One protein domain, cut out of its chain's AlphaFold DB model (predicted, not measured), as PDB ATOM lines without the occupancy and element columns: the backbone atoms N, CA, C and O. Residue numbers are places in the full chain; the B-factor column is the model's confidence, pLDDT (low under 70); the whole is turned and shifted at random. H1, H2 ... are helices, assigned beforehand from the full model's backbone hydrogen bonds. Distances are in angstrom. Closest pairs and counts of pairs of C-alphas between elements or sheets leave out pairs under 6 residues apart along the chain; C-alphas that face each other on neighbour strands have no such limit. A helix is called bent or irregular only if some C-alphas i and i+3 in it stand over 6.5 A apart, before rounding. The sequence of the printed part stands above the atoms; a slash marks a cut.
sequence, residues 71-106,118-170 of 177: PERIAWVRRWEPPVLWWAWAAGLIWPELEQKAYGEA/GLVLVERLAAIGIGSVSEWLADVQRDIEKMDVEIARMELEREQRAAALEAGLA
ATOM      1  N   PRO A  71      16.088 -13.084  -6.152       98.06
ATOM      2  CA  PRO A  71      15.445 -13.228  -4.842       98.06
ATOM      3  C   PRO A  71      14.014 -12.676  -4.766       98.06
ATOM      4  O   PRO A  71      13.146 -13.297  -4.149       98.06
ATOM      5  N   GLU A  72      13.752 -11.526  -5.388       98.12
ATOM      6  CA  GLU A  72      12.417 -10.918  -5.448       98.12
ATOM      7  C   GLU A  72      11.460 -11.738  -6.320       98.12
ATOM      8  O   GLU A  72      10.314 -11.965  -5.920       98.12
ATOM      9  N   ARG A  73      11.938 -12.250  -7.462       97.88
ATOM     10  CA  ARG A  73      11.175 -13.149  -8.342       97.88
ATOM     11  C   ARG A  73      10.792 -14.442  -7.607       97.88
ATOM     12  O   ARG A  73       9.624 -14.828  -7.607       97.88
ATOM     13  N   ILE A  74      11.735 -15.057  -6.885       98.12
ATOM     14  CA  ILE A  74      11.486 -16.245  -6.046       98.12
ATOM     15  C   ILE A  74      10.453 -15.939  -4.955       98.12
ATOM     16  O   ILE A  74       9.524 -16.720  -4.738       98.12
ATOM     17  N   ALA A  75      10.598 -14.811  -4.254       97.81
ATOM     18  CA  ALA A  75       9.664 -14.414  -3.203       97.81
ATOM     19  C   ALA A  75       8.245 -14.205  -3.751       97.81
ATOM     20  O   ALA A  75       7.269 -14.591  -3.103       97.81
ATOM     21  N   TRP A  76       8.127 -13.643  -4.954       97.25
ATOM     22  CA  TRP A  76       6.853 -13.479  -5.638       97.25
ATOM     23  C   TRP A  76       6.229 -14.833  -5.993       97.25
ATOM     24  O   TRP A  76       5.084 -15.079  -5.620       97.25
ATOM     25  N   VAL A  77       6.977 -15.750  -6.617       96.62
ATOM     26  CA  VAL A  77       6.461 -17.087  -6.971       96.62
ATOM     27  C   VAL A  77       6.002 -17.849  -5.728       96.62
ATOM     28  O   VAL A  77       4.916 -18.426  -5.725       96.62
ATOM     29  N   ARG A  78       6.762 -17.778  -4.629       96.19
ATOM     30  CA  ARG A  78       6.361 -18.374  -3.343       96.19
ATOM     31  C   ARG A  78       5.086 -17.766  -2.776       96.19
ATOM     32  O   ARG A  78       4.287 -18.485  -2.198       96.19
ATOM     33  N   ARG A  79       4.895 -16.454  -2.917       95.38
ATOM     34  CA  ARG A  79       3.696 -15.764  -2.422       95.38
ATOM     35  C   ARG A  79       2.431 -16.196  -3.160       95.38
ATOM     36  O   ARG A  79       1.362 -16.192  -2.557       95.38
ATOM     37  N   TRP A  80       2.541 -16.480  -4.455       94.75
ATOM     38  CA  TRP A  80       1.388 -16.739  -5.320       94.75
ATOM     39  C   TRP A  80       1.105 -18.215  -5.584       94.75
ATOM     40  O   TRP A  80       0.099 -18.492  -6.235       94.75
ATOM     41  N   GLU A  81       1.964 -19.109  -5.086       94.12
ATOM     42  CA  GLU A  81       1.778 -20.567  -5.048       94.12
ATOM     43  C   GLU A  81       1.161 -21.117  -6.350       94.12
ATOM     44  O   GLU A  81       0.006 -21.551  -6.355       94.12
ATOM     45  N   PRO A  82       1.887 -21.052  -7.485       95.69
ATOM     46  CA  PRO A  82       1.366 -21.542  -8.755       95.69
ATOM     47  C   PRO A  82       0.929 -23.011  -8.636       95.69
ATOM     48  O   PRO A  82       1.647 -23.806  -8.015       95.69
ATOM     49  N   PRO A  83      -0.199 -23.401  -9.261       95.81
ATOM     50  CA  PRO A  83      -0.566 -24.806  -9.386       95.81
ATOM     51  C   PRO A  83       0.542 -25.603 -10.074       95.81
ATOM     52  O   PRO A  83       1.310 -25.051 -10.862       95.81
ATOM     53  N   VAL A  84       0.596 -26.909  -9.815       95.50
ATOM     54  CA  VAL A  84       1.701 -27.777 -10.245       95.50
ATOM     55  C   VAL A  84       1.962 -27.685 -11.754       95.50
ATOM     56  O   VAL A  84       3.096 -27.408 -12.140       95.50
ATOM     57  N   LEU A  85       0.936 -27.792 -12.612       93.19
ATOM     58  CA  LEU A  85       1.104 -27.623 -14.070       93.19
ATOM     59  C   LEU A  85       1.804 -26.312 -14.469       93.19
ATOM     60  O   LEU A  85       2.523 -26.277 -15.465       93.19
ATOM     61  N   TRP A  86       1.630 -25.240 -13.694       95.12
ATOM     62  CA  TRP A  86       2.193 -23.920 -13.975       95.12
ATOM     63  C   TRP A  86       3.652 -23.757 -13.533       95.12
ATOM     64  O   TRP A  86       4.246 -22.719 -13.823       95.12
ATOM     65  N   TRP A  87       4.255 -24.738 -12.857       96.19
ATOM     66  CA  TRP A  87       5.604 -24.603 -12.301       96.19
ATOM     67  C   TRP A  87       6.683 -24.338 -13.343       96.19
ATOM     68  O   TRP A  87       7.496 -23.447 -13.122       96.19
ATOM     69  N   ALA A  88       6.672 -25.023 -14.487       93.50
ATOM     70  CA  ALA A  88       7.652 -24.763 -15.544       93.50
ATOM     71  C   ALA A  88       7.581 -23.303 -16.033       93.50
ATOM     72  O   ALA A  88       8.599 -22.626 -16.147       93.50
ATOM     73  N   TRP A  89       6.372 -22.765 -16.219       93.31
ATOM     74  CA  TRP A  89       6.204 -21.367 -16.619       93.31
ATOM     75  C   TRP A  89       6.559 -20.382 -15.490       93.31
ATOM     76  O   TRP A  89       7.245 -19.391 -15.725       93.31
ATOM     77  N   ALA A  90       6.166 -20.669 -14.245       95.69
ATOM     78  CA  ALA A  90       6.516 -19.843 -13.088       95.69
ATOM     79  C   ALA A  90       8.031 -19.818 -12.813       95.69
ATOM     80  O   ALA A  90       8.564 -18.793 -12.396       95.69
ATOM     81  N   ALA A  91       8.735 -20.919 -13.077       96.44
ATOM     82  CA  ALA A  91      10.192 -20.969 -13.071       96.44
ATOM     83  C   ALA A  91      10.785 -20.048 -14.145       96.44
ATOM     84  O   ALA A  91      11.756 -19.343 -13.877       96.44
ATOM     85  N   GLY A  92      10.171 -20.005 -15.331       94.62
ATOM     86  CA  GLY A  92      10.564 -19.094 -16.403       94.62
ATOM     87  C   GLY A  92      10.459 -17.614 -16.019       94.62
ATOM     88  O   GLY A  92      11.299 -16.814 -16.419       94.62
ATOM     89  N   LEU A  93       9.515 -17.249 -15.142       95.38
ATOM     90  CA  LEU A  93       9.448 -15.893 -14.576       95.38
ATOM     91  C   LEU A  93      10.662 -15.551 -13.700       95.38
ATOM     92  O   LEU A  93      11.003 -14.375 -13.567       95.38
ATOM     93  N   ILE A  94      11.301 -16.550 -13.081       97.06
ATOM     94  CA  ILE A  94      12.498 -16.380 -12.246       97.06
ATOM     95  C   ILE A  94      13.755 -16.340 -13.120       97.06
ATOM     96  O   ILE A  94      14.589 -15.458 -12.924       97.06
ATOM     97  N   TRP A  95      13.854 -17.264 -14.079       95.75
ATOM     98  CA  TRP A  95      15.014 -17.470 -14.951       95.75
ATOM     99  C   TRP A  95      14.626 -17.279 -16.430       95.75
ATOM    100  O   TRP A  95      14.410 -18.269 -17.141       95.75
ATOM    101  N   PRO A  96      14.509 -16.027 -16.910       90.94
ATOM    102  CA  PRO A  96      14.037 -15.724 -18.265       90.94
ATOM    103  C   PRO A  96      14.955 -16.290 -19.357       90.94
ATOM    104  O   PRO A  96      14.496 -16.668 -20.429       90.94
ATOM    105  N   GLU A  97      16.250 -16.435 -19.080       88.94
ATOM    106  CA  GLU A  97      17.203 -17.060 -19.996       88.94
ATOM    107  C   GLU A  97      16.932 -18.553 -20.226       88.94
ATOM    108  O   GLU A  97      17.298 -19.097 -21.265       88.94
ATOM    109  N   LEU A  98      16.311 -19.230 -19.255       89.25
ATOM    110  CA  LEU A  98      15.899 -20.629 -19.379       89.25
ATOM    111  C   LEU A  98      14.499 -20.741 -19.984       89.25
ATOM    112  O   LEU A  98      14.238 -21.679 -20.730       89.25
ATOM    113  N   GLU A  99      13.622 -19.778 -19.700       86.56
ATOM    114  CA  GLU A  99      12.310 -19.657 -20.342       86.56
ATOM    115  C   GLU A  99      12.447 -19.542 -21.858       86.56
ATOM    116  O   GLU A  99      11.824 -20.316 -22.582       86.56
ATOM    117  N   GLN A 100      13.358 -18.684 -22.323       84.38
ATOM    118  CA  GLN A 100      13.639 -18.516 -23.744       84.38
ATOM    119  C   GLN A 100      14.104 -19.825 -24.396       84.38
ATOM    120  O   GLN A 100      13.757 -20.098 -25.539       84.38
ATOM    121  N   LYS A 101      14.849 -20.672 -23.678       84.44
ATOM    122  CA  LYS A 101      15.246 -21.992 -24.189       84.44
ATOM    123  C   LYS A 101      14.104 -23.008 -24.179       84.44
ATOM    124  O   LYS A 101      14.072 -23.895 -25.023       84.44
ATOM    125  N   ALA A 102      13.189 -22.901 -23.217       81.69
ATOM    126  CA  ALA A 102      12.051 -23.805 -23.080       81.69
ATOM    127  C   ALA A 102      10.906 -23.498 -24.048       81.69
ATOM    128  O   ALA A 102      10.225 -24.420 -24.495       81.69
ATOM    129  N   TYR A 103      10.675 -22.219 -24.342       75.75
ATOM    130  CA  TYR A 103       9.480 -21.755 -25.047       75.75
ATOM    131  C   TYR A 103       9.744 -20.679 -26.105       75.75
ATOM    132  O   TYR A 103       8.795 -20.255 -26.766       75.75
ATOM    133  N   GLY A 104      10.986 -20.216 -26.264       67.56
ATOM    134  CA  GLY A 104      11.343 -19.255 -27.302       67.56
ATOM    135  C   GLY A 104      11.287 -19.868 -28.699       67.56
ATOM    136  O   GLY A 104      11.269 -21.088 -28.871       67.56
ATOM    137  N   GLU A 105      11.252 -19.001 -29.709       60.06
ATOM    138  CA  GLU A 105      11.441 -19.420 -31.095       60.06
ATOM    139  C   GLU A 105      12.821 -20.074 -31.197       60.06
ATOM    140  O   GLU A 105      13.839 -19.431 -30.935       60.06
ATOM    141  N   ALA A 106      12.848 -21.375 -31.490       55.81
ATOM    142  CA  ALA A 106      14.092 -22.081 -31.729       55.81
ATOM    143  C   ALA A 106      14.783 -21.413 -32.922       55.81
ATOM    144  O   ALA A 106      14.252 -21.443 -34.032       55.81
ATOM    145  N   GLY A 118      11.833 -27.460 -19.979       89.00
ATOM    146  CA  GLY A 118      10.728 -27.404 -19.022       89.00
ATOM    147  C   GLY A 118      11.025 -28.237 -17.775       89.00
ATOM    148  O   GLY A 118      10.833 -27.766 -16.651       89.00
ATOM    149  N   LEU A 119      11.587 -29.434 -17.958       91.44
ATOM    150  CA  LEU A 119      12.065 -30.269 -16.857       91.44
ATOM    151  C   LEU A 119      13.202 -29.587 -16.078       91.44
ATOM    152  O   LEU A 119      13.149 -29.539 -14.849       91.44
ATOM    153  N   VAL A 120      14.182 -28.990 -16.770       94.31
ATOM    154  CA  VAL A 120      15.301 -28.253 -16.139       94.31
ATOM    155  C   VAL A 120      14.799 -27.106 -15.251       94.31
ATOM    156  O   VAL A 120      15.300 -26.884 -14.144       94.31
ATOM    157  N   LEU A 121      13.789 -26.372 -15.718       95.00
ATOM    158  CA  LEU A 121      13.144 -25.297 -14.963       95.00
ATOM    159  C   LEU A 121      12.505 -25.814 -13.661       95.00
ATOM    160  O   LEU A 121      12.673 -25.212 -12.595       95.00
ATOM    161  N   VAL A 122      11.823 -26.959 -13.718       96.44
ATOM    162  CA  VAL A 122      11.195 -27.585 -12.544       96.44
ATOM    163  C   VAL A 122      12.233 -28.178 -11.588       96.44
ATOM    164  O   VAL A 122      12.088 -28.053 -10.371       96.44
ATOM    165  N   GLU A 123      13.319 -28.761 -12.100       96.81
ATOM    166  CA  GLU A 123      14.455 -29.207 -11.283       96.81
ATOM    167  C   GLU A 123      15.057 -28.051 -10.477       96.81
ATOM    168  O   GLU A 123      15.333 -28.200  -9.282       96.81
ATOM    169  N   ARG A 124      15.202 -26.871 -11.095       96.81
ATOM    170  CA  ARG A 124      15.667 -25.672 -10.390       96.81
ATOM    171  C   ARG A 124      14.697 -25.196  -9.314       96.81
ATOM    172  O   ARG A 124      15.153 -24.840  -8.226       96.81
ATOM    173  N   LEU A 125      13.386 -25.208  -9.570       96.69
ATOM    174  CA  LEU A 125      12.389 -24.898  -8.536       96.69
ATOM    175  C   LEU A 125      12.499 -25.859  -7.346       96.69
ATOM    176  O   LEU A 125      12.559 -25.413  -6.195       96.69
ATOM    177  N   ALA A 126      12.605 -27.160  -7.618       96.69
ATOM    178  CA  ALA A 126      12.760 -28.172  -6.581       96.69
ATOM    179  C   ALA A 126      14.042 -27.945  -5.758       96.69
ATOM    180  O   ALA A 126      14.015 -28.037  -4.529       96.69
ATOM    181  N   ALA A 127      15.151 -27.560  -6.404       97.38
ATOM    182  CA  ALA A 127      16.419 -27.259  -5.733       97.38
ATOM    183  C   ALA A 127      16.331 -26.078  -4.747       97.38
ATOM    184  O   ALA A 127      17.062 -26.052  -3.755       97.38
ATOM    185  N   ILE A 128      15.415 -25.127  -4.971       96.56
ATOM    186  CA  ILE A 128      15.138 -24.011  -4.049       96.56
ATOM    187  C   ILE A 128      13.940 -24.275  -3.119       96.56
ATOM    188  O   ILE A 128      13.458 -23.357  -2.443       96.56
ATOM    189  N   GLY A 129      13.471 -25.525  -3.054       95.50
ATOM    190  CA  GLY A 129      12.419 -25.980  -2.145       95.50
ATOM    191  C   GLY A 129      10.996 -25.644  -2.590       95.50
ATOM    192  O   GLY A 129      10.116 -25.539  -1.738       95.50
ATOM    193  N   ILE A 130      10.767 -25.434  -3.888       94.19
ATOM    194  CA  ILE A 130       9.434 -25.234  -4.467       94.19
ATOM    195  C   ILE A 130       9.056 -26.503  -5.233       94.19
ATOM    196  O   ILE A 130       9.550 -26.742  -6.333       94.19
ATOM    197  N   GLY A 131       8.179 -27.312  -4.640       93.50
ATOM    198  CA  GLY A 131       7.647 -28.512  -5.280       93.50
ATOM    199  C   GLY A 131       8.659 -29.646  -5.461       93.50
ATOM    200  O   GLY A 131       9.719 -29.689  -4.832       93.50
ATOM    201  N   SER A 132       8.310 -30.597  -6.326       96.56
ATOM    202  CA  SER A 132       9.187 -31.694  -6.731       96.56
ATOM    203  C   SER A 132       8.967 -32.069  -8.195       96.56
ATOM    204  O   SER A 132       7.854 -31.982  -8.711       96.56
ATOM    205  N   VAL A 133      10.018 -32.564  -8.850       96.00
ATOM    206  CA  VAL A 133       9.935 -33.060 -10.234       96.00
ATOM    207  C   VAL A 133       8.900 -34.177 -10.364       96.00
ATOM    208  O   VAL A 133       8.112 -34.187 -11.301       96.00
ATOM    209  N   SER A 134       8.854 -35.103  -9.401       96.94
ATOM    210  CA  SER A 134       7.899 -36.215  -9.417       96.94
ATOM    211  C   SER A 134       6.445 -35.761  -9.352       96.94
ATOM    212  O   SER A 134       5.587 -36.360  -9.991       96.94
ATOM    213  N   GLU A 135       6.163 -34.715  -8.577       96.62
ATOM    214  CA  GLU A 135       4.814 -34.160  -8.461       96.62
ATOM    215  C   GLU A 135       4.396 -33.470  -9.755       96.62
ATOM    216  O   GLU A 135       3.291 -33.700 -10.243       96.62
ATOM    217  N   TRP A 136       5.314 -32.710 -10.351       95.69
ATOM    218  CA  TRP A 136       5.102 -32.093 -11.651       95.69
ATOM    219  C   TRP A 136       4.829 -33.120 -12.750       95.69
ATOM    220  O   TRP A 136       3.810 -33.025 -13.429       95.69
ATOM    221  N   LEU A 137       5.668 -34.153 -12.870       94.56
ATOM    222  CA  LEU A 137       5.477 -35.224 -13.851       94.56
ATOM    223  C   LEU A 137       4.153 -35.967 -13.648       94.56
ATOM    224  O   LEU A 137       3.472 -36.281 -14.620       94.56
ATOM    225  N   ALA A 138       3.765 -36.231 -12.397       95.50
ATOM    226  CA  ALA A 138       2.485 -36.865 -12.103       95.50
ATOM    227  C   ALA A 138       1.296 -35.994 -12.537       95.50
ATOM    228  O   ALA A 138       0.273 -36.519 -12.966       95.50
ATOM    229  N   ASP A 139       1.405 -34.670 -12.425       93.88
ATOM    230  CA  ASP A 139       0.349 -33.757 -12.860       93.88
ATOM    231  C   ASP A 139       0.300 -33.607 -14.384       93.88
ATOM    232  O   ASP A 139      -0.781 -33.704 -14.958       93.88
ATOM    233  N   VAL A 140       1.456 -33.491 -15.045       90.88
ATOM    234  CA  VAL A 140       1.558 -33.511 -16.515       90.88
ATOM    235  C   VAL A 140       0.953 -34.795 -17.080       90.88
ATOM    236  O   VAL A 140       0.136 -34.737 -17.994       90.88
ATOM    237  N   GLN A 141       1.286 -35.951 -16.502       92.56
ATOM    238  CA  GLN A 141       0.731 -37.235 -16.929       92.56
ATOM    239  C   GLN A 141      -0.798 -37.273 -16.794       92.56
ATOM    240  O   GLN A 141      -1.482 -37.731 -17.706       92.56
ATOM    241  N   ARG A 142      -1.351 -36.751 -15.692       91.81
ATOM    242  CA  ARG A 142      -2.810 -36.655 -15.509       91.81
ATOM    243  C   ARG A 142      -3.471 -35.730 -16.530       91.81
ATOM    244  O   ARG A 142      -4.585 -36.018 -16.963       91.81
ATOM    245  N   ASP A 143      -2.819 -34.630 -16.897       88.31
ATOM    246  CA  ASP A 143      -3.334 -33.698 -17.905       88.31
ATOM    247  C   ASP A 143      -3.352 -34.341 -19.301       88.31
ATOM    248  O   ASP A 143      -4.368 -34.278 -19.993       88.31
ATOM    249  N   ILE A 144      -2.290 -35.072 -19.661       89.25
ATOM    250  CA  ILE A 144      -2.225 -35.874 -20.896       89.25
ATOM    251  C   ILE A 144      -3.359 -36.907 -20.928       89.25
ATOM    252  O   ILE A 144      -4.121 -36.960 -21.889       89.25
ATOM    253  N   GLU A 145      -3.532 -37.681 -19.854       91.56
ATOM    254  CA  GLU A 145      -4.597 -38.690 -19.761       91.56
ATOM    255  C   GLU A 145      -5.995 -38.075 -19.905       91.56
ATOM    256  O   GLU A 145      -6.879 -38.653 -20.543       91.56
ATOM    257  N   LYS A 146      -6.210 -36.886 -19.334       87.94
ATOM    258  CA  LYS A 146      -7.469 -36.154 -19.481       87.94
ATOM    259  C   LYS A 146      -7.706 -35.746 -20.937       87.94
ATOM    260  O   LYS A 146      -8.822 -35.919 -21.430       87.94
ATOM    261  N   MET A 147      -6.683 -35.237 -21.623       86.12
ATOM    262  CA  MET A 147      -6.775 -34.883 -23.041       86.12
ATOM    263  C   MET A 147      -7.080 -36.103 -23.913       86.12
ATOM    264  O   MET A 147      -7.963 -36.023 -24.766       86.12
ATOM    265  N   ASP A 148      -6.429 -37.240 -23.666       90.44
ATOM    266  CA  ASP A 148      -6.677 -38.483 -24.406       90.44
ATOM    267  C   ASP A 148      -8.140 -38.940 -24.280       90.44
ATOM    268  O   ASP A 148      -8.780 -39.312 -25.268       90.44
ATOM    269  N   VAL A 149      -8.717 -38.846 -23.075       92.00
ATOM    270  CA  VAL A 149     -10.142 -39.142 -22.839       92.00
ATOM    271  C   VAL A 149     -11.054 -38.176 -23.600       92.00
ATOM    272  O   VAL A 149     -12.072 -38.592 -24.163       92.00
ATOM    273  N   GLU A 150     -10.721 -36.885 -23.630       89.81
ATOM    274  CA  GLU A 150     -11.503 -35.883 -24.357       89.81
ATOM    275  C   GLU A 150     -11.433 -36.078 -25.875       89.81
ATOM    276  O   GLU A 150     -12.466 -35.966 -26.543       89.81
ATOM    277  N   ILE A 151     -10.261 -36.425 -26.410       90.94
ATOM    278  CA  ILE A 151     -10.064 -36.763 -27.825       90.94
ATOM    279  C   ILE A 151     -10.931 -37.966 -28.196       90.94
ATOM    280  O   ILE A 151     -11.746 -37.860 -29.114       90.94
ATOM    281  N   ALA A 152     -10.854 -39.056 -27.428       94.38
ATOM    282  CA  ALA A 152     -11.658 -40.253 -27.673       94.38
ATOM    283  C   ALA A 152     -13.170 -39.954 -27.653       94.38
ATOM    284  O   ALA A 152     -13.931 -40.465 -28.478       94.38
ATOM    285  N   ARG A 153     -13.626 -39.081 -26.741       94.75
ATOM    286  CA  ARG A 153     -15.024 -38.624 -26.709       94.75
ATOM    287  C   ARG A 153     -15.398 -37.853 -27.976       94.75
ATOM    288  O   ARG A 153     -16.458 -38.108 -28.545       94.75
ATOM    289  N   MET A 154     -14.562 -36.910 -28.411       93.31
ATOM    290  CA  MET A 154     -14.824 -36.108 -29.612       93.31
ATOM    291  C   MET A 154     -14.866 -36.965 -30.882       93.31
ATOM    292  O   MET A 154     -15.700 -36.722 -31.756       93.31
ATOM    293  N   GLU A 155     -14.002 -37.973 -30.980       95.50
ATOM    294  CA  GLU A 155     -14.006 -38.935 -32.084       95.50
ATOM    295  C   GLU A 155     -15.305 -39.747 -32.110       95.50
ATOM    296  O   GLU A 155     -15.972 -39.791 -33.145       95.50
ATOM    297  N   LEU A 156     -15.738 -40.273 -30.960       95.50
ATOM    298  CA  LEU A 156     -17.009 -40.993 -30.846       95.50
ATOM    299  C   LEU A 156     -18.208 -40.117 -31.245       95.50
ATOM    300  O   LEU A 156     -19.083 -40.553 -31.993       95.50
ATOM    301  N   GLU A 157     -18.262 -38.870 -30.774       94.94
ATOM    302  CA  GLU A 157     -19.325 -37.929 -31.148       94.94
ATOM    303  C   GLU A 157     -19.316 -37.619 -32.651       94.94
ATOM    304  O   GLU A 157     -20.376 -37.489 -33.273       94.94
ATOM    305  N   ARG A 158     -18.129 -37.506 -33.259       94.75
ATOM    306  CA  ARG A 158     -17.974 -37.282 -34.698       94.75
ATOM    307  C   ARG A 158     -18.480 -38.477 -35.507       94.75
ATOM    308  O   ARG A 158     -19.196 -38.264 -36.485       94.75
ATOM    309  N   GLU A 159     -18.160 -39.699 -35.093       95.19
ATOM    310  CA  GLU A 159     -18.653 -40.931 -35.723       95.19
ATOM    311  C   GLU A 159     -20.175 -41.053 -35.614       95.19
ATOM    312  O   GLU A 159     -20.852 -41.302 -36.611       95.19
ATOM    313  N   GLN A 160     -20.738 -40.793 -34.430       92.94
ATOM    314  CA  GLN A 160     -22.187 -40.812 -34.219       92.94
ATOM    315  C   GLN A 160     -22.910 -39.777 -35.089       92.94
ATOM    316  O   GLN A 160     -23.955 -40.078 -35.667       92.94
ATOM    317  N   ARG A 161     -22.353 -38.565 -35.223       93.19
ATOM    318  CA  ARG A 161     -22.896 -37.528 -36.115       93.19
ATOM    319  C   ARG A 161     -22.816 -37.935 -37.585       93.19
ATOM    320  O   ARG A 161     -23.773 -37.693 -38.317       93.19
ATOM    321  N   ALA A 162     -21.713 -38.550 -38.012       93.19
ATOM    322  CA  ALA A 162     -21.565 -39.050 -39.378       93.19
ATOM    323  C   ALA A 162     -22.591 -40.157 -39.683       93.19
ATOM    324  O   ALA A 162     -23.322 -40.055 -40.664       93.19
ATOM    325  N   ALA A 163     -22.734 -41.140 -38.788       91.56
ATOM    326  CA  ALA A 163     -23.711 -42.221 -38.928       91.56
ATOM    327  C   ALA A 163     -25.164 -41.708 -38.939       91.56
ATOM    328  O   ALA A 163     -25.988 -42.184 -39.720       91.56
ATOM    329  N   ALA A 164     -25.489 -40.710 -38.109       89.56
ATOM    330  CA  ALA A 164     -26.811 -40.085 -38.104       89.56
ATOM    331  C   ALA A 164     -27.120 -39.354 -39.423       89.56
ATOM    332  O   ALA A 164     -28.254 -39.407 -39.902       89.56
ATOM    333  N   LEU A 165     -26.122 -38.700 -40.026       89.50
ATOM    334  CA  LEU A 165     -26.267 -38.041 -41.325       89.50
ATOM    335  C   LEU A 165     -26.483 -39.061 -42.454       89.50
ATOM    336  O   LEU A 165     -27.375 -38.870 -43.279       89.50
ATOM    337  N   GLU A 166     -25.723 -40.160 -42.467       86.81
ATOM    338  CA  GLU A 166     -25.895 -41.249 -43.439       86.81
ATOM    339  C   GLU A 166     -27.271 -41.920 -43.316       86.81
ATOM    340  O   GLU A 166     -27.956 -42.128 -44.319       86.81
ATOM    341  N   ALA A 167     -27.726 -42.196 -42.089       82.31
ATOM    342  CA  ALA A 167     -29.050 -42.764 -41.841       82.31
ATOM    343  C   ALA A 167     -30.192 -41.813 -42.248       82.31
ATOM    344  O   ALA A 167     -31.235 -42.273 -42.712       82.31
ATOM    345  N   GLY A 168     -29.997 -40.496 -42.110       75.00
ATOM    346  CA  GLY A 168     -30.950 -39.479 -42.564       75.00
ATOM    347  C   GLY A 168     -31.044 -39.362 -44.089       75.00
ATOM    348  O   GLY A 168     -32.134 -39.156 -44.614       75.00
ATOM    349  N   LEU A 169     -29.932 -39.553 -44.808       62.03
ATOM    350  CA  LEU A 169     -29.895 -39.573 -46.278       62.03
ATOM    351  C   LEU A 169     -30.515 -40.847 -46.876       62.03
ATOM    352  O   LEU A 169     -31.042 -40.811 -47.983       62.03
ATOM    353  N   ALA A 170     -30.498 -41.964 -46.146       59.44
ATOM    354  CA  ALA A 170     -31.119 -43.224 -46.564       59.44
ATOM    355  C   ALA A 170     -32.658 -43.261 -46.391       59.44
ATOM    356  O   ALA A 170     -33.286 -44.265 -46.730       59.44
TER     357      ALA A 170
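AT A GLANCE: This is residues 71 to 106 and 118 to 170 of the 177 residues of an uncharacterized protein of Myxococcaceae bacterium (UniProt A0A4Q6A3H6). Four short helices, H1 to H4, and the first part of a long fifth one, H5, make a small compact head, from which a single long arm sticks out, residues 144 to 170, of which 144 to 169 belong to H5. In the head, H2 is in the middle: H1, H4 and residues 135 to 140 of H5 pack on it, while H3 meets it at a corner. The printed part has 89 residues with five named helices, H1 to H5 in that order along the chain, and no named strand; the class is all helix. With the arm the whole is extended, with a radius of gyration of the C-alphas of 20.2 A and spans of 69 by 28 by 20 A.

HOW THE PARTS SIT: H1, residues 71 to 80, touches H2, residues 84 to 94, and the two form a helical hairpin at a shallow tilt of 25 degrees, opposite ways; their closest C-alphas, of Arg 73 and Ile 94, are 5.2 A apart. H2 is the hub, touching four helices, and is irregular: C-alphas 85 and 88 are 7.3 A apart. H3, residues 96 to 103, and H2 touch only at the corner by their link, the closest C-alphas being those of Gly 92 and Glu 99, at 4.3 A. H4, residues 118 to 127, touches H2 and is about perpendicular to it at 83 degrees, with the C-alphas of Ala 88 and Gly 118 closest at 5.3 A. H3 and H4 only just touch, with 3 pairs of C-alphas within 8 A, the closest being Ala 102 and Gly 118 at 5.6 A. H5, residues 133 to 169, touches H2 with residues 135 to 140 alone, at a steep tilt of 59 degrees; the C-alphas of Val 84 and Trp 136 are closest, at 5.7 A. H4 and H5 form a second helical hairpin, at a shallow tilt of 34 degrees, only just short of steep, with the C-alphas of Glu 123 and Val 133 closest at 6.0 A. H1 is apart from H3, H4 and H5, and H3 is apart from H5. The packing is part aligned, part crossed: of 5 pairs that touch and have a tilt, 2 are shallow. In H1, H4 and H5 every O i to N i+4 pair is within hydrogen-bond range; in H2 it is 4 of 7 and in H3 3 of 4.

IN THESE COORDINATES: H1 begins at C-alpha 71 (15.445, -13.228, -4.842). H2 measures 15.8 A from first to last C-alpha, H1 and H4 14.5 A each, and H3 10.2 A. H5 runs 54.1 A, from C-alpha 133 (9.935, -33.060, -10.234) to C-alpha 169 (-29.895, -39.573, -46.278).

THE WHOLE: The C-alphas of Pro 71 and Ala 170, the two farthest apart, are 69.3 A apart. Without residues 144 to 170 the body spans 31 by 28 by 18 A. Residues 107 to 117 are not printed, and C-alphas 106 and 118 are 14.2 A apart across this cut. Of the links printed whole, H1 to H2, H2 to H3 and H4 to H5 are tight. Mean pLDDT of the printed part is 91.2; residues 104 to 106 and 169 to 170 are under 70.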